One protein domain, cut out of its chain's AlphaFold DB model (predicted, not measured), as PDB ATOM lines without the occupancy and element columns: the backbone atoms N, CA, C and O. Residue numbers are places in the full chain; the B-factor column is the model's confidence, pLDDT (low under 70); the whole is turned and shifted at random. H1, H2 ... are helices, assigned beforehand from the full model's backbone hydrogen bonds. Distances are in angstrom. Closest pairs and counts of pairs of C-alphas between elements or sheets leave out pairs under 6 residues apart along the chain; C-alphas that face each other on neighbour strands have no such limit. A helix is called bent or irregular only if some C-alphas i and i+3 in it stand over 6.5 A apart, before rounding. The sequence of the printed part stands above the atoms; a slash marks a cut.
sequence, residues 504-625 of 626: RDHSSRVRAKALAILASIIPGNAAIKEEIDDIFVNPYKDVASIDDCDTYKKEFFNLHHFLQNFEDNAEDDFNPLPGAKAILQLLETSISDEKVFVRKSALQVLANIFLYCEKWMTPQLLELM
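Overview. This is residues 504 to 625 of the 626 residues of an uncharacterized protein of Laodelphax striatellus (UniProt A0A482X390). Three helices, H1, H5 and H6, pack together as a small bundle, H6 touching both of the others, with H2 lying across one end. From that end a long loop, residues 537 to 558, leads to an arm holding the short helices H3 and H4, whose residues 563 to 568 stick out from the body, and the chain then returns to H5; little H7 sits beside H5 and H6. The printed part has 122 residues, with seven named helices in the order H1 to H7 and no named strand, and its class is all helix. It is compact, with a radius of gyration of the C-alphas of 15.2 A, and spans 45 by 38 by 27 A.

Along the chain. Find C-alpha 508 at (270.807, 242.915, 262.705); from there H1 runs through residues 508 to 521, 20.0 A long. Next comes H2, residues 526 to 536, 15.0 A long and irregular: C-alphas 527 and 530 are 7.4 A apart. Read on to H3, residues 559 to 564, and H4, residues 566 to 569. Look for H5 at residues 580 to 591, 16.3 A long, starting with C-alpha 580 at (290.336, 237.287, 253.597). H6, residues 596 to 612, is the longest helix at 24.2 A. H7, residues 619 to 623, ends with C-alpha 623 at (276.992, 226.528, 246.960).

Arrangement. Start with H1, which touches H6 at a shallow tilt of 21 degrees, the same way; their closest C-alphas, of Ala 512 and Val 598, are 4.3 A apart. H5 and H6 form a helical hairpin and touch, opposite ways at a shallow tilt of 34 degrees, only just short of steep; their closest C-alphas, of Ile 591 and Arg 599, are 4.3 A apart. H1 and H5 are near each other, with 5 pairs of C-alphas within 10 A. H2 is close to H5 but not clearly touching, about perpendicular at 84 degrees; their closest C-alphas, of Ile 535 and Ala 580, are 5.5 A apart. H6 and H7 are near each other, with 6 pairs of C-alphas within 10 A. H3 and H6 are apart. In the backbones, every O i to N i+4 pair is within hydrogen-bond range in H1, H3, H5, H6 and H7, while H2 has 5 of 7 and H4 is too short for such a pair.

Size, cuts and confidence. Compare the C-alphas of Glu 567 and Pro 619, the two farthest apart, at 45.6 A. The printed part has no cut. The link from H2 to H3, 22 residues, is long. Mean pLDDT of the printed part is 89.7; look for values under 70 at residue 524 and residues 548 to 552 of this predicted model.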
ATOM      1  N   ARG A 504     279.736 242.206 262.469       96.00
ATOM      2  CA  ARG A 504     279.548 241.315 263.630       96.00
ATOM      3  C   ARG A 504     278.716 241.941 264.763       96.00
ATOM      4  O   ARG A 504     278.731 241.438 265.883       96.00
ATOM      5  N   ASP A 505     278.021 243.054 264.513       97.75
ATOM      6  CA  ASP A 505     277.230 243.748 265.543       97.75
ATOM      7  C   ASP A 505     276.086 242.871 266.076       97.75
ATOM      8  O   ASP A 505     275.498 242.075 265.345       97.75
ATOM      9  N   HIS A 506     275.710 243.056 267.342       95.94
ATOM     10  CA  HIS A 506     274.573 242.352 267.938       95.94
ATOM     11  C   HIS A 506     273.239 242.696 267.244       95.94
ATOM     12  O   HIS A 506     272.369 241.842 267.072       95.94
ATOM     13  N   SER A 507     273.086 243.939 266.778       97.50
ATOM     14  CA  SER A 507     271.899 244.400 266.061       97.50
ATOM     15  C   SER A 507     271.957 244.026 264.583       97.50
ATOM     16  O   SER A 507     272.815 244.495 263.835       97.50
ATOM     17  N   SER A 508     270.960 243.274 264.121       97.25
ATOM     18  CA  SER A 508     270.807 242.915 262.705       97.25
ATOM     19  C   SER A 508     270.663 244.129 261.781       97.25
ATOM     20  O   SER A 508     271.134 244.097 260.647       97.25
ATOM     21  N   ARG A 509     270.079 245.238 262.268       96.81
ATOM     22  CA  ARG A 509     270.006 246.507 261.518       96.81
ATOM     23  C   ARG A 509     271.400 247.073 261.240       96.81
ATOM     24  O   ARG A 509     271.638 247.590 260.153       96.81
ATOM     25  N   VAL A 510     272.306 246.973 262.214       98.06
ATOM     26  CA  VAL A 510     273.687 247.456 262.084       98.06
ATOM     27  C   VAL A 510     274.485 246.524 261.177       98.06
ATOM     28  O   VAL A 510     275.124 247.021 260.253       98.06
ATOM     29  N   ARG A 511     274.365 245.198 261.355       98.12
ATOM     30  CA  ARG A 511     275.001 244.208 260.465       98.12
ATOM     31  C   ARG A 511     274.611 244.419 259.006       98.12
ATOM     32  O   ARG A 511     275.485 244.556 258.155       98.12
ATOM     33  N   ALA A 512     273.310 244.526 258.722       98.06
ATOM     34  CA  ALA A 512     272.807 244.758 257.369       98.06
ATOM     35  C   ALA A 512     273.366 246.059 256.768       98.06
ATOM     36  O   ALA A 512     273.785 246.077 255.614       98.06
ATOM     37  N   LYS A 513     273.427 247.145 257.555       97.81
ATOM     38  CA  LYS A 513     274.006 248.419 257.106       97.81
ATOM     39  C   LYS A 513     275.504 248.297 256.815       97.81
ATOM     40  O   LYS A 513     275.943 248.776 255.775       97.81
ATOM     41  N   ALA A 514     276.273 247.671 257.706       98.38
ATOM     42  CA  ALA A 514     277.716 247.491 257.548       98.38
ATOM     43  C   ALA A 514     278.053 246.634 256.316       98.38
ATOM     44  O   ALA A 514     278.876 247.039 255.500       98.38
ATOM     45  N   LEU A 515     277.346 245.516 256.121       98.38
ATOM     46  CA  LEU A 515     277.492 244.667 254.935       98.38
ATOM     47  C   LEU A 515     277.083 245.397 253.651       98.38
ATOM     48  O   LEU A 515     277.755 245.268 252.637       98.38
ATOM     49  N   ALA A 516     276.018 246.203 253.683       97.25
ATOM     50  CA  ALA A 516     275.630 247.019 252.533       97.25
ATOM     51  C   ALA A 516     276.700 248.064 252.171       97.25
ATOM     52  O   ALA A 516     276.961 248.286 250.990       97.25
ATOM     53  N   ILE A 517     277.347 248.675 253.171       96.06
ATOM     54  CA  ILE A 517     278.490 249.571 252.947       96.06
ATOM     55  C   ILE A 517     279.643 248.782 252.321       96.06
ATOM     56  O   ILE A 517     280.150 249.195 251.283       96.06
ATOM     57  N   LEU A 518     280.010 247.629 252.885       95.44
ATOM     58  CA  LEU A 518     281.083 246.783 252.358       95.44
ATOM     59  C   LEU A 518     280.827 246.363 250.898       95.44
ATOM     60  O   LEU A 518     281.713 246.458 250.052       95.44
ATOM     61  N   ALA A 519     279.589 245.987 250.578       95.12
ATOM     62  CA  ALA A 519     279.182 245.669 249.216       95.12
ATOM     63  C   ALA A 519     279.358 246.870 248.275       95.12
ATOM     64  O   ALA A 519     279.783 246.696 247.138       95.12
ATOM     65  N   SER A 520     279.060 248.086 248.735       92.06
ATOM     66  CA  SER A 520     279.183 249.289 247.905       92.06
ATOM     67  C   SER A 520     280.626 249.721 247.631       92.06
ATOM     68  O   SER A 520     280.876 250.356 246.610       92.06
ATOM     69  N   ILE A 521     281.569 249.396 248.522       89.94
ATOM     70  CA  ILE A 521     282.943 249.896 248.417       89.94
ATOM     71  C   ILE A 521     283.849 248.976 247.581       89.94
ATOM     72  O   ILE A 521     284.649 249.492 246.803       89.94
ATOM     73  N   ILE A 522     283.689 247.646 247.669       88.50
ATOM     74  CA  ILE A 522     284.563 246.663 246.986       88.50
ATOM     75  C   ILE A 522     284.662 246.895 245.459       88.50
ATOM     76  O   ILE A 522     285.779 246.935 244.949       88.50
ATOM     77  N   PRO A 523     283.561 247.088 244.701       83.00
ATOM     78  CA  PRO A 523     283.637 247.144 243.236       83.00
ATOM     79  C   PRO A 523     284.096 248.483 242.645       83.00
ATOM     80  O   PRO A 523     284.291 248.559 241.435       83.00
ATOM     81  N   GLY A 524     284.169 249.567 243.428       69.38
ATOM     82  CA  GLY A 524     284.084 250.913 242.840       69.38
ATOM     83  C   GLY A 524     284.812 252.037 243.561       69.38
ATOM     84  O   GLY A 524     284.695 253.184 243.134       69.38
ATOM     85  N   ASN A 525     285.552 251.754 244.630       73.06
ATOM     86  CA  ASN A 525     286.269 252.794 245.355       73.06
ATOM     87  C   ASN A 525     287.785 252.660 245.149       73.06
ATOM     88  O   ASN A 525     288.447 251.835 245.772       73.06
ATOM     89  N   ALA A 526     288.328 253.504 244.266       78.06
ATOM     90  CA  ALA A 526     289.758 253.555 243.971       78.06
ATOM     91  C   ALA A 526     290.606 253.873 245.214       78.06
ATOM     92  O   ALA A 526     291.723 253.375 245.308       78.06
ATOM     93  N   ALA A 527     290.061 254.640 246.165       75.62
ATOM     94  CA  ALA A 527     290.767 255.042 247.378       75.62
ATOM     95  C   ALA A 527     291.010 253.875 248.348       75.62
ATOM     96  O   ALA A 527     291.939 253.943 249.133       75.62
ATOM     97  N   ILE A 528     290.193 252.813 248.297       83.31
ATOM     98  CA  ILE A 528     290.378 251.620 249.149       83.31
ATOM     99  C   ILE A 528     290.995 250.444 248.399       83.31
ATOM    100  O   ILE A 528     291.060 249.334 248.926       83.31
ATOM    101  N   LYS A 529     291.306 250.630 247.112       87.62
ATOM    102  CA  LYS A 529     291.679 249.519 246.240       87.62
ATOM    103  C   LYS A 529     292.919 248.815 246.779       87.62
ATOM    104  O   LYS A 529     292.937 247.593 246.802       87.62
ATOM    105  N   GLU A 530     293.899 249.585 247.238       88.75
ATOM    106  CA  GLU A 530     295.130 249.063 247.825       88.75
ATOM    107  C   GLU A 530     294.835 248.188 249.050       88.75
ATOM    108  O   GLU A 530     295.299 247.054 249.115       88.75
ATOM    109  N   GLU A 531     293.970 248.638 249.962       91.25
ATOM    110  CA  GLU A 531     293.586 247.860 251.140       91.25
ATOM    111  C   GLU A 531     292.796 246.595 250.785       91.25
ATOM    112  O   GLU A 531     292.956 245.567 251.442       91.25
ATOM    113  N   ILE A 532     291.931 246.640 249.765       91.75
ATOM    114  CA  ILE A 532     291.198 245.454 249.300       91.75
ATOM    115  C   ILE A 532     292.142 244.472 248.596       91.75
ATOM    116  O   ILE A 532     292.051 243.269 248.854       91.75
ATOM    117  N   ASP A 533     293.074 244.960 247.773       91.75
ATOM    118  CA  ASP A 533     294.119 244.151 247.144       91.75
ATOM    119  C   ASP A 533     294.997 243.483 248.215       91.75
ATOM    120  O   ASP A 533     295.258 242.282 248.135       91.75
ATOM    121  N   ASP A 534     295.378 244.205 249.268       90.94
ATOM    122  CA  ASP A 534     296.152 243.682 250.401       90.94
ATOM    123  C   ASP A 534     295.423 242.597 251.197       90.94
ATOM    124  O   ASP A 534     296.064 241.738 251.804       90.94
ATOM    125  N   ILE A 535     294.090 242.598 251.183       91.50
ATOM    126  CA  ILE A 535     293.293 241.563 251.841       91.50
ATOM    127  C   ILE A 535     293.078 240.361 250.917       91.50
ATOM    128  O   ILE A 535     293.267 239.228 251.355       91.50
ATOM    129  N   PHE A 536     292.643 240.584 249.671       91.06
ATOM    130  CA  PHE A 536     292.073 239.540 248.809       91.06
ATOM    131  C   PHE A 536     292.961 239.116 247.632       91.06
ATOM    132  O   PHE A 536     292.681 238.078 247.033       91.06
ATOM    133  N   VAL A 537     294.012 239.869 247.293       90.75
ATOM    134  CA  VAL A 537     294.800 239.650 246.066       90.75
ATOM    135  C   VAL A 537     296.284 239.454 246.367       90.75
ATOM    136  O   VAL A 537     296.827 238.384 246.093       90.75
ATOM    137  N   ASN A 538     296.951 240.460 246.935       90.25
ATOM    138  CA  ASN A 538     298.402 240.511 247.120       90.25
ATOM    139  C   ASN A 538     298.963 239.310 247.900       90.25
ATOM    140  O   ASN A 538     299.921 238.713 247.400       90.25
ATOM    141  N   PRO A 539     298.366 238.864 249.027       88.25
ATOM    142  CA  PRO A 539     298.877 237.703 249.766       88.25
ATOM    143  C   PRO A 539     298.748 236.371 249.011       88.25
ATOM    144  O   PRO A 539     299.334 235.372 249.421       88.25
ATOM    145  N   TYR A 540     297.969 236.339 247.925       87.06
ATOM    146  CA  TYR A 540     297.573 235.120 247.220       87.06
ATOM    147  C   TYR A 540     298.008 235.103 245.748       87.06
ATOM    148  O   TYR A 540     297.569 234.228 244.997       87.06
ATOM    149  N   LYS A 541     298.854 236.042 245.296       84.44
ATOM    150  CA  LYS A 541     299.292 236.129 243.886       84.44
ATOM    151  C   LYS A 541     299.950 234.837 243.400       84.44
ATOM    152  O   LYS A 541     299.484 234.270 242.412       84.44
ATOM    153  N   ASP A 542     300.915 234.327 244.161       83.31
ATOM    154  CA  ASP A 542     301.739 233.160 243.799       83.31
ATOM    155  C   ASP A 542     301.146 231.818 244.255       83.31
ATOM    156  O   ASP A 542     301.745 230.755 244.098       83.31
ATOM    157  N   VAL A 543     299.947 231.857 244.831       80.06
ATOM    158  CA  VAL A 543     299.258 230.681 245.352       80.06
ATOM    159  C   VAL A 543     298.421 230.051 244.236       80.06
ATOM    160  O   VAL A 543     297.574 230.723 243.633       80.06
ATOM    161  N   ALA A 544     298.658 228.760 243.979       75.25
ATOM    162  CA  ALA A 544     297.951 227.975 242.963       75.25
ATOM    163  C   ALA A 544     296.520 227.587 243.385       75.25
ATOM    164  O   ALA A 544     295.625 227.584 242.547       75.25
ATOM    165  N   SER A 545     296.303 227.304 244.674       77.25
ATOM    166  CA  SER A 545     294.998 226.983 245.269       77.25
ATOM    167  C   SER A 545     294.841 227.691 246.616       77.25
ATOM    168  O   SER A 545     295.726 227.616 247.468       77.25
ATOM    169  N   ILE A 546     293.723 228.393 246.818       78.56
ATOM    170  CA  ILE A 546     293.433 229.117 248.068       78.56
ATOM    171  C   ILE A 546     293.129 228.155 249.230       78.56
ATOM    172  O   ILE A 546     293.393 228.482 250.399       78.56
ATOM    173  N   ASP A 547     292.619 226.965 248.914       70.81
ATOM    174  CA  ASP A 547     292.195 225.971 249.903       70.81
ATOM    175  C   ASP A 547     293.388 225.457 250.728       70.81
ATOM    176  O   ASP A 547     293.292 225.364 251.952       70.81
ATOM    177  N   ASP A 548     294.556 225.299 250.097       63.72
ATOM    178  CA  ASP A 548     295.786 224.770 250.715       63.72
ATOM    179  C   ASP A 548     296.689 225.852 251.344       63.72
ATOM    180  O   ASP A 548     297.785 225.577 251.834       63.72
ATOM    181  N   CYS A 549     296.255 227.114 251.314       66.06
ATOM    182  CA  CYS A 549     297.083 228.266 251.655       66.06
ATOM    183  C   CYS A 549     296.809 228.795 253.075       66.06
ATOM    184  O   CYS A 549     295.770 229.406 253.337       66.06
ATOM    185  N   ASP A 550     297.757 228.614 253.998       63.69
ATOM    186  CA  ASP A 550     297.713 229.188 255.358       63.69
ATOM    187  C   ASP A 550     298.241 230.633 255.439       63.69
ATOM    188  O   ASP A 550     298.203 231.256 256.501       63.69
ATOM    189  N   THR A 551     298.695 231.185 254.311       60.34
ATOM    190  CA  THR A 551     299.577 232.359 254.215       60.34
ATOM    191  C   THR A 551     299.008 233.658 254.807       60.34
ATOM    192  O   THR A 551     299.779 234.583 255.051       60.34
ATOM    193  N   TYR A 552     297.706 233.753 255.126       61.91
ATOM    194  CA  TYR A 552     297.180 234.909 255.872       61.91
ATOM    195  C   TYR A 552     295.886 234.642 256.676       61.91
ATOM    196  O   TYR A 552     294.812 235.174 256.382       61.91
ATOM    197  N   LYS A 553     295.978 233.840 257.749       71.81
ATOM    198  CA  LYS A 553     294.906 233.652 258.757       71.81
ATOM    199  C   LYS A 553     294.960 234.719 259.857       71.81
ATOM    200  O   LYS A 553     295.207 234.425 261.024       71.81
ATOM    201  N   LYS A 554     294.765 235.984 259.486       88.56
ATOM    202  CA  LYS A 554     294.674 237.072 260.466       88.56
ATOM    203  C   LYS A 554     293.230 237.256 260.931       88.56
ATOM    204  O   LYS A 554     292.364 237.624 260.139       88.56
ATOM    205  N   GLU A 555     292.995 237.020 262.215       92.25
ATOM    206  CA  GLU A 555     291.695 237.212 262.863       92.25
ATOM    207  C   GLU A 555     291.287 238.691 262.964       92.25
ATOM    208  O   GLU A 555     292.087 239.610 262.766       92.25
ATOM    209  N   PHE A 556     290.018 238.933 263.300       93.94
ATOM    210  CA  PHE A 556     289.508 240.284 263.542       93.94
ATOM    211  C   PHE A 556     290.162 240.928 264.768       93.94
ATOM    212  O   PHE A 556     290.046 240.425 265.887       93.94
ATOM    213  N   PHE A 557     290.741 242.111 264.572       94.06
ATOM    214  CA  PHE A 557     291.211 242.955 265.664       94.06
ATOM    215  C   PHE A 557     290.043 243.447 266.537       94.06
ATOM    216  O   PHE A 557     288.990 243.845 266.025       94.06
ATOM    217  N   ASN A 558     290.225 243.464 267.863       94.00
ATOM    218  CA  ASN A 558     289.225 243.993 268.793       94.00
ATOM    219  C   ASN A 558     289.257 245.530 268.821       94.00
ATOM    220  O   ASN A 558     289.708 246.162 269.778       94.00
ATOM    221  N   LEU A 559     288.741 246.124 267.747       94.31
ATOM    222  CA  LEU A 559     288.728 247.568 267.558       94.31
ATOM    223  C   LEU A 559     287.921 248.299 268.640       94.31
ATOM    224  O   LEU A 559     288.276 249.408 269.023       94.31
ATOM    225  N   HIS A 560     286.864 247.680 269.171       94.25
ATOM    226  CA  HIS A 560     286.060 248.290 270.228       94.25
ATOM    227  C   HIS A 560     286.882 248.547 271.492       94.25
ATOM    228  O   HIS A 560     286.883 249.666 272.001       94.25
ATOM    229  N   HIS A 561     287.594 247.520 271.959       94.19
ATOM    230  CA  HIS A 561     288.443 247.607 273.143       94.19
ATOM    231  C   HIS A 561     289.579 248.616 272.946       94.19
ATOM    232  O   HIS A 561     289.860 249.415 273.839       94.19
ATOM    233  N   PHE A 562     290.196 248.615 271.760       94.69
ATOM    234  CA  PHE A 562     291.218 249.593 271.400       94.69
ATOM    235  C   PHE A 562     290.686 251.027 271.477       94.69
ATOM    236  O   PHE A 562     291.273 251.860 272.156       94.69
ATOM    237  N   LEU A 563     289.542 251.302 270.842       94.31
ATOM    238  CA  LEU A 563     288.942 252.636 270.808       94.31
ATOM    239  C   LEU A 563     288.438 253.109 272.181       94.31
ATOM    240  O   LEU A 563     288.426 254.314 272.424       94.31
ATOM    241  N   GLN A 564     288.000 252.203 273.063       92.12
ATOM    242  CA  GLN A 564     287.598 252.546 274.435       92.12
ATOM    243  C   GLN A 564     288.783 252.987 275.293       92.12
ATOM    244  O   GLN A 564     288.654 253.931 276.065       92.12
ATOM    245  N   ASN A 565     289.931 252.340 275.111       92.06
ATOM    246  CA  ASN A 565     291.163 252.622 275.843       92.06
ATOM    247  C   ASN A 565     292.184 253.306 274.920       92.06
ATOM    248  O   ASN A 565     293.372 252.996 274.940       92.06
ATOM    249  N   PHE A 566     291.704 254.188 274.036       91.56
ATOM    250  CA  PHE A 566     292.528 254.785 272.983       91.56
ATOM    251  C   PHE A 566     293.680 255.604 273.559       91.56
ATOM    252  O   PHE A 566     294.778 255.585 273.018       91.56
ATOM    253  N   GLU A 567     293.439 256.316 274.662       88.38
ATOM    254  CA  GLU A 567     294.458 257.164 275.279       88.38
ATOM    255  C   GLU A 567     295.691 256.365 275.729       88.38
ATOM    256  O   GLU A 567     296.794 256.881 275.554       88.38
ATOM    257  N   ASP A 568     295.491 255.124 276.195       86.38
ATOM    258  CA  ASP A 568     296.535 254.222 276.702       86.38
ATOM    259  C   ASP A 568     297.140 253.320 275.611       86.38
ATOM    260  O   ASP A 568     298.300 252.941 275.698       86.38
ATOM    261  N   ASN A 569     296.370 252.957 274.577       83.75
ATOM    262  CA  ASN A 569     296.808 251.996 273.552       83.75
ATOM    263  C   ASN A 569     297.431 252.638 272.300       83.75
ATOM    264  O   ASN A 569     297.947 251.925 271.438       83.75
ATOM    265  N   ALA A 570     297.297 253.953 272.122       82.62
ATOM    266  CA  ALA A 570     297.687 254.657 270.898       82.62
ATOM    267  C   ALA A 570     299.191 254.986 270.866       82.62
ATOM    268  O   ALA A 570     299.567 256.159 270.862       82.62
ATOM    269  N   GLU A 571     300.033 253.951 270.850       76.56
ATOM    270  CA  GLU A 571     301.497 254.095 270.835       76.56
ATOM    271  C   GLU A 571     302.088 253.948 269.424       76.56
ATOM    272  O   GLU A 571     302.818 254.835 268.987       76.56
ATOM    273  N   ASP A 572     301.695 252.908 268.679       77.75
ATOM    274  CA  ASP A 572     302.258 252.585 267.361       77.75
ATOM    275  C   ASP A 572     301.185 252.379 266.280       77.75
ATOM    276  O   ASP A 572     300.068 251.929 266.559       77.75
ATOM    277  N   ASP A 573     301.534 252.679 265.021       80.69
ATOM    278  CA  ASP A 573     300.705 252.311 263.868       80.69
ATOM    279  C   ASP A 573     300.741 250.797 263.654       80.69
ATOM    280  O   ASP A 573     301.796 250.159 263.644       80.69
ATOM    281  N   PHE A 574     299.574 250.212 263.431       90.75
ATOM    282  CA  PHE A 574     299.433 248.804 263.109       90.75
ATOM    283  C   PHE A 574     298.278 248.624 262.137       90.75
ATOM    284  O   PHE A 574     297.358 249.432 262.059       90.75
ATOM    285  N   ASN A 575     298.285 247.513 261.405       91.75
ATOM    286  CA  ASN A 575     297.186 247.193 260.507       91.75
ATOM    287  C   ASN A 575     296.024 246.546 261.298       91.75
ATOM    288  O   ASN A 575     296.202 245.424 261.781       91.75
ATOM    289  N   PRO A 576     294.830 247.159 261.405       94.62
ATOM    290  CA  PRO A 576     293.681 246.571 262.100       94.62
ATOM    291  C   PRO A 576     292.858 245.603 261.228       94.62
ATOM    292  O   PRO A 576     291.912 244.987 261.723       94.62
ATOM    293  N   LEU A 577     293.169 245.477 259.933       94.88
ATOM    294  CA  LEU A 577     292.362 244.711 258.982       94.88
ATOM    295  C   LEU A 577     292.537 243.194 259.179       94.88
ATOM    296  O   LEU A 577     293.675 242.743 259.365       94.88
ATOM    297  N   PRO A 578     291.445 242.407 259.140       94.31
ATOM    298  CA  PRO A 578     291.502 240.948 259.132       94.31
ATOM    299  C   PRO A 578     291.957 240.413 257.766       94.31
ATOM    300  O   PRO A 578     291.939 241.124 256.762       94.31
ATOM    301  N   GLY A 579     292.328 239.134 257.720       92.19
ATOM    302  CA  GLY A 579     292.608 238.426 256.471       92.19
ATOM    303  C   GLY A 579     291.338 237.986 255.739       92.19
ATOM    304  O   GLY A 579     290.272 237.843 256.343       92.19
ATOM    305  N   ALA A 580     291.461 237.701 254.439       91.88
ATOM    306  CA  ALA A 580     290.336 237.287 253.597       91.88
ATOM    307  C   ALA A 580     289.564 236.070 254.139       91.88
ATOM    308  O   ALA A 580     288.336 236.102 254.156       91.88
ATOM    309  N   LYS A 581     290.249 235.035 254.657       89.25
ATOM    310  CA  LYS A 581     289.585 233.839 255.219       89.25
ATOM    311  C   LYS A 581     288.652 234.173 256.393       89.25
ATOM    312  O   LYS A 581     287.539 233.660 256.442       89.25
ATOM    313  N   ALA A 582     289.055 235.084 257.283       92.69
ATOM    314  CA  ALA A 582     288.209 235.523 258.396       92.69
ATOM    315  C   ALA A 582     286.970 236.294 257.902       92.69
ATOM    316  O   ALA A 582     285.869 236.122 258.430       92.69
ATOM    317  N   ILE A 583     287.121 237.118 256.857       94.75
ATOM    318  CA  ILE A 583     285.991 237.827 256.238       94.75
ATOM    319  C   ILE A 583     285.035 236.840 255.560       94.75
ATOM    320  O   ILE A 583     283.824 236.978 255.708       94.75
ATOM    321  N   LEU A 584     285.547 235.833 254.854       93.62
ATOM    322  CA  LEU A 584     284.713 234.823 254.201       93.62
ATOM    323  C   LEU A 584     283.926 234.003 255.222       93.62
ATOM    324  O   LEU A 584     282.713 233.918 255.090       93.62
ATOM    325  N   GLN A 585     284.554 233.536 256.303       92.62
ATOM    326  CA  GLN A 585     283.856 232.831 257.387       92.62
ATOM    327  C   GLN A 585     282.729 233.678 258.014       92.62
ATOM    328  O   GLN A 585     281.641 233.185 258.336       92.62
ATOM    329  N   LEU A 586     282.965 234.986 258.169       95.50
ATOM    330  CA  LEU A 586     281.926 235.927 258.584       95.50
ATOM    331  C   LEU A 586     280.764 235.966 257.577       95.50
ATOM    332  O   LEU A 586     279.604 236.001 257.997       95.50
ATOM    333  N   LEU A 587     281.048 235.980 256.273       96.56
ATOM    334  CA  LEU A 587     280.022 235.986 255.227       96.56
ATOM    335  C   LEU A 587     279.232 234.677 255.197       96.56
ATOM    336  O   LEU A 587     278.010 234.752 255.155       96.56
ATOM    337  N   GLU A 588     279.881 233.518 255.320       94.44
ATOM    338  CA  GLU A 588     279.210 232.209 255.416       94.44
ATOM    339  C   GLU A 588     278.164 232.207 256.540       94.44
ATOM    340  O   GLU A 588     276.997 231.858 256.340       94.44
ATOM    341  N   THR A 589     278.554 232.715 257.712       94.12
ATOM    342  CA  THR A 589     277.648 232.847 258.860       94.12
ATOM    343  C   THR A 589     276.533 233.865 258.584       94.12
ATOM    344  O   THR A 589     275.375 233.643 258.933       94.12
ATOM    345  N   SER A 590     276.858 234.987 257.932       95.81
ATOM    346  CA  SER A 590     275.914 236.085 257.663       95.81
ATOM    347  C   SER A 590     274.892 235.759 256.567       95.81
ATOM    348  O   SER A 590     273.776 236.282 256.593       95.81
ATOM    349  N   ILE A 591     275.235 234.891 255.613       96.31
ATOM    350  CA  ILE A 591     274.318 234.386 254.579       96.31
ATOM    351  C   ILE A 591     273.222 233.524 255.210       96.31
ATOM    352  O   ILE A 591     272.102 233.507 254.710       96.31
ATOM    353  N   SER A 592     273.497 232.908 256.359       93.38
ATOM    354  CA  SER A 592     272.523 232.140 257.140       93.38
ATOM    355  C   SER A 592     271.831 232.958 258.246       93.38
ATOM    356  O   SER A 592     271.121 232.393 259.076       93.38
ATOM    357  N   ASP A 593     272.005 234.288 258.287       96.31
ATOM    358  CA  ASP A 593     271.419 235.151 259.329       96.31
ATOM    359  C   ASP A 593     269.880 235.114 259.308       96.31
ATOM    360  O   ASP A 593     269.251 235.089 258.249       96.31
ATOM    361  N   GLU A 594     269.243 235.188 260.479       94.88
ATOM    362  CA  GLU A 594     267.779 235.200 260.609       94.88
ATOM    363  C   GLU A 594     267.107 236.312 259.787       94.88
ATOM    364  O   GLU A 594     265.985 236.153 259.291       94.88
ATOM    365  N   LYS A 595     267.768 237.465 259.632       97.31
ATOM    366  CA  LYS A 595     267.195 238.633 258.958       97.31
ATOM    367  C   LYS A 595     267.565 238.668 257.479       97.31
ATOM    368  O   LYS A 595     268.728 238.774 257.103       97.31
ATOM    369  N   VAL A 596     266.533 238.732 256.634       96.25
ATOM    370  CA  VAL A 596     266.632 238.751 255.160       96.25
ATOM    371  C   VAL A 596     267.606 239.813 254.644       96.25
ATOM    372  O   VAL A 596     268.391 239.543 253.742       96.25
ATOM    373  N   PHE A 597     267.575 241.022 255.212       96.25
ATOM    374  CA  PHE A 597     268.450 242.109 254.768       96.25
ATOM    375  C   PHE A 597     269.931 241.846 255.061       96.25
ATOM    376  O   PHE A 597     270.769 242.273 254.277       96.25
ATOM    377  N   VAL A 598     270.253 241.122 256.139       97.56
ATOM    378  CA  VAL A 598     271.635 240.710 256.425       97.56
ATOM    379  C   VAL A 598     272.081 239.690 255.381       97.56
ATOM    380  O   VAL A 598     273.096 239.919 254.729       97.56
ATOM    381  N   ARG A 599     271.269 238.649 255.137       97.19
ATOM    382  CA  ARG A 599     271.558 237.621 254.122       97.19
ATOM    383  C   ARG A 599     271.791 238.225 252.742       97.19
ATOM    384  O   ARG A 599     272.814 237.973 252.118       97.19
ATOM    385  N   LYS A 600     270.878 239.093 252.290       96.50
ATOM    386  CA  LYS A 600     270.973 239.760 250.983       96.50
ATOM    387  C   LYS A 600     272.250 240.593 250.855       96.50
ATOM    388  O   LYS A 600     272.914 240.533 249.826       96.50
ATOM    389  N   SER A 601     272.589 241.377 251.878       97.31
ATOM    390  CA  SER A 601     273.812 242.182 251.854       97.31
ATOM    391  C   SER A 601     275.072 241.319 251.916       97.31
ATOM    392  O   SER A 601     276.021 241.627 251.207       97.31
ATOM    393  N   ALA A 602     275.080 240.230 252.689       97.62
ATOM    394  CA  ALA A 602     276.200 239.291 252.741       97.62
ATOM    395  C   ALA A 602     276.440 238.601 251.389       97.62
ATOM    396  O   ALA A 602     277.570 238.593 250.907       97.62
ATOM    397  N   LEU A 603     275.374 238.121 250.738       96.75
ATOM    398  CA  LEU A 603     275.442 237.562 249.384       96.75
ATOM    399  C   LEU A 603     276.001 238.578 248.386       96.75
ATOM    400  O   LEU A 603     276.863 238.242 247.582       96.75
ATOM    401  N   GLN A 604     275.566 239.841 248.471       96.44
ATOM    402  CA  GLN A 604     276.087 240.894 247.603       96.44
ATOM    403  C   GLN A 604     277.582 241.153 247.828       96.44
ATOM    404  O   GLN A 604     278.306 241.362 246.858       96.44
ATOM    405  N   VAL A 605     278.056 241.146 249.080       96.88
ATOM    406  CA  VAL A 605     279.495 241.257 249.373       96.88
ATOM    407  C   VAL A 605     280.249 240.088 248.747       96.88
ATOM    408  O   VAL A 605     281.238 240.319 248.061       96.88
ATOM    409  N   LEU A 606     279.781 238.853 248.950       96.38
ATOM    410  CA  LEU A 606     280.453 237.657 248.438       96.38
ATOM    411  C   LEU A 606     280.497 237.647 246.900       96.38
ATOM    412  O   LEU A 606     281.563 237.448 246.325       96.38
ATOM    413  N   ALA A 607     279.389 237.988 246.238       95.44
ATOM    414  CA  ALA A 607     279.350 238.163 244.788       95.44
ATOM    415  C   ALA A 607     280.343 239.236 244.308       95.44
ATOM    416  O   ALA A 607     281.049 239.039 243.322       95.44
ATOM    417  N   ASN A 608     280.447 240.357 245.023       95.31
ATOM    418  CA  ASN A 608     281.396 241.413 244.682       95.31
ATOM    419  C   ASN A 608     282.853 240.971 244.876       95.31
ATOM    420  O   ASN A 608     283.697 241.371 244.082       95.31
ATOM    421  N   ILE A 609     283.152 240.134 245.876       94.25
ATOM    422  CA  ILE A 609     284.485 239.535 246.054       94.25
ATOM    423  C   ILE A 609     284.815 238.606 244.881       94.25
ATOM    424  O   ILE A 609     285.914 238.699 244.344       94.25
ATOM    425  N   PHE A 610     283.875 237.762 244.443       93.31
ATOM    426  CA  PHE A 610     284.076 236.883 243.282       93.31
ATOM    427  C   PHE A 610     284.376 237.663 242.006       93.31
ATOM    428  O   PHE A 610     285.311 237.331 241.284       93.31
ATOM    429  N   LEU A 611     283.614 238.731 241.764       91.75
ATOM    430  CA  LEU A 611     283.835 239.621 240.625       91.75
ATOM    431  C   LEU A 611     285.156 240.395 240.733       91.75
ATOM    432  O   LEU A 611     285.721 240.780 239.714       91.75
ATOM    433  N   TYR A 612     285.635 240.644 241.952       91.06
ATOM    434  CA  TYR A 612     286.891 241.348 242.194       91.06
ATOM    435  C   TYR A 612     288.112 240.435 242.019       91.06
ATOM    436  O   TYR A 612     289.112 240.839 241.430       91.06
ATOM    437  N   CYS A 613     288.044 239.200 242.523       90.06
ATOM    438  CA  CYS A 613     289.102 238.207 242.402       90.06
ATOM    439  C   CYS A 613     288.515 236.792 242.284       90.06
ATOM    440  O   CYS A 613     288.083 236.181 243.263       90.06
ATOM    441  N   GLU A 614     288.584 236.246 241.069       89.19
ATOM    442  CA  GLU A 614     288.009 234.949 240.696       89.19
ATOM    443  C   GLU A 614     288.556 233.763 241.500       89.19
ATOM    444  O   GLU A 614     287.868 232.755 241.652       89.19
ATOM    445  N   LYS A 615     289.767 233.879 242.068       88.62
ATOM    446  CA  LYS A 615     290.375 232.806 242.872       88.62
ATOM    447  C   LYS A 615     289.513 232.408 244.081       88.62
ATOM    448  O   LYS A 615     289.639 231.286 244.559       88.62
ATOM    449  N   TRP A 616     288.647 233.302 244.565       90.62
ATOM    450  CA  TRP A 616     287.744 233.039 245.689       90.62
ATOM    451  C   TRP A 616     286.462 232.289 245.302       90.62
ATOM    452  O   TRP A 616     285.700 231.926 246.192       90.62
ATOM    453  N   MET A 617     286.211 232.020 244.013       90.31
ATOM    454  CA  MET A 617     285.064 231.225 243.545       90.31
ATOM    455  C   MET A 617     285.285 229.720 243.765       90.31
ATOM    456  O   MET A 617     285.364 228.939 242.816       90.31
ATOM    457  N   THR A 618     285.415 229.298 245.020       88.44
ATOM    458  CA  THR A 618     285.545 227.876 245.364       88.44
ATOM    459  C   THR A 618     284.181 227.175 245.293       88.44
ATOM    460  O   THR A 618     283.150 227.826 245.495       88.44
ATOM    461  N   PRO A 619     284.127 225.849 245.043       87.94
ATOM    462  CA  PRO A 619     282.863 225.109 245.008       87.94
ATOM    463  C   PRO A 619     282.014 225.307 246.272       87.94
ATOM    464  O   PRO A 619     280.823 225.583 246.172       87.94
ATOM    465  N   GLN A 620     282.650 225.277 247.450       86.94
ATOM    466  CA  GLN A 620     281.989 225.496 248.740       86.94
ATOM    467  C   GLN A 620     281.326 226.879 248.834       86.94
ATOM    468  O   GLN A 620     280.200 226.994 249.307       86.94
ATOM    469  N   LEU A 621     282.004 227.943 248.386       89.44
ATOM    470  CA  LEU A 621     281.455 229.299 248.460       89.44
ATOM    471  C   LEU A 621     280.395 229.561 247.376       89.44
ATOM    472  O   LEU A 621     279.500 230.380 247.588       89.44
ATOM    473  N   LEU A 622     280.467 228.867 246.235       89.38
ATOM    474  CA  LEU A 622     279.442 228.922 245.185       89.38
ATOM    475  C   LEU A 622     278.137 228.241 245.609       89.38
ATOM    476  O   LEU A 622     277.070 228.739 245.258       89.38
ATOM    477  N   GLU A 623     278.194 227.163 246.396       90.56
ATOM    478  CA  GLU A 623     276.992 226.528 246.960       90.56
ATOM    479  C   GLU A 623     276.175 227.495 247.827       90.56
ATOM    480  O   GLU A 623     274.955 227.405 247.857       90.56
ATOM    481  N   LEU A 624     276.821 228.474 248.467       88.44
ATOM    482  CA  LEU A 624     276.143 229.496 249.272       88.44
ATOM    483  C   LEU A 624     275.386 230.543 248.436       88.44
ATOM    484  O   LEU A 624     274.632 231.333 249.005       88.44
ATOM    485  N   MET A 625     275.617 230.605 247.118       84.31
ATOM    486  CA  MET A 625     274.918 231.514 246.196       84.31
ATOM    487  C   MET A 625     273.606 230.938 245.646       84.31
ATOM    488  O   MET A 625     272.818 231.697 245.074       84.31
TER     489      MET A 625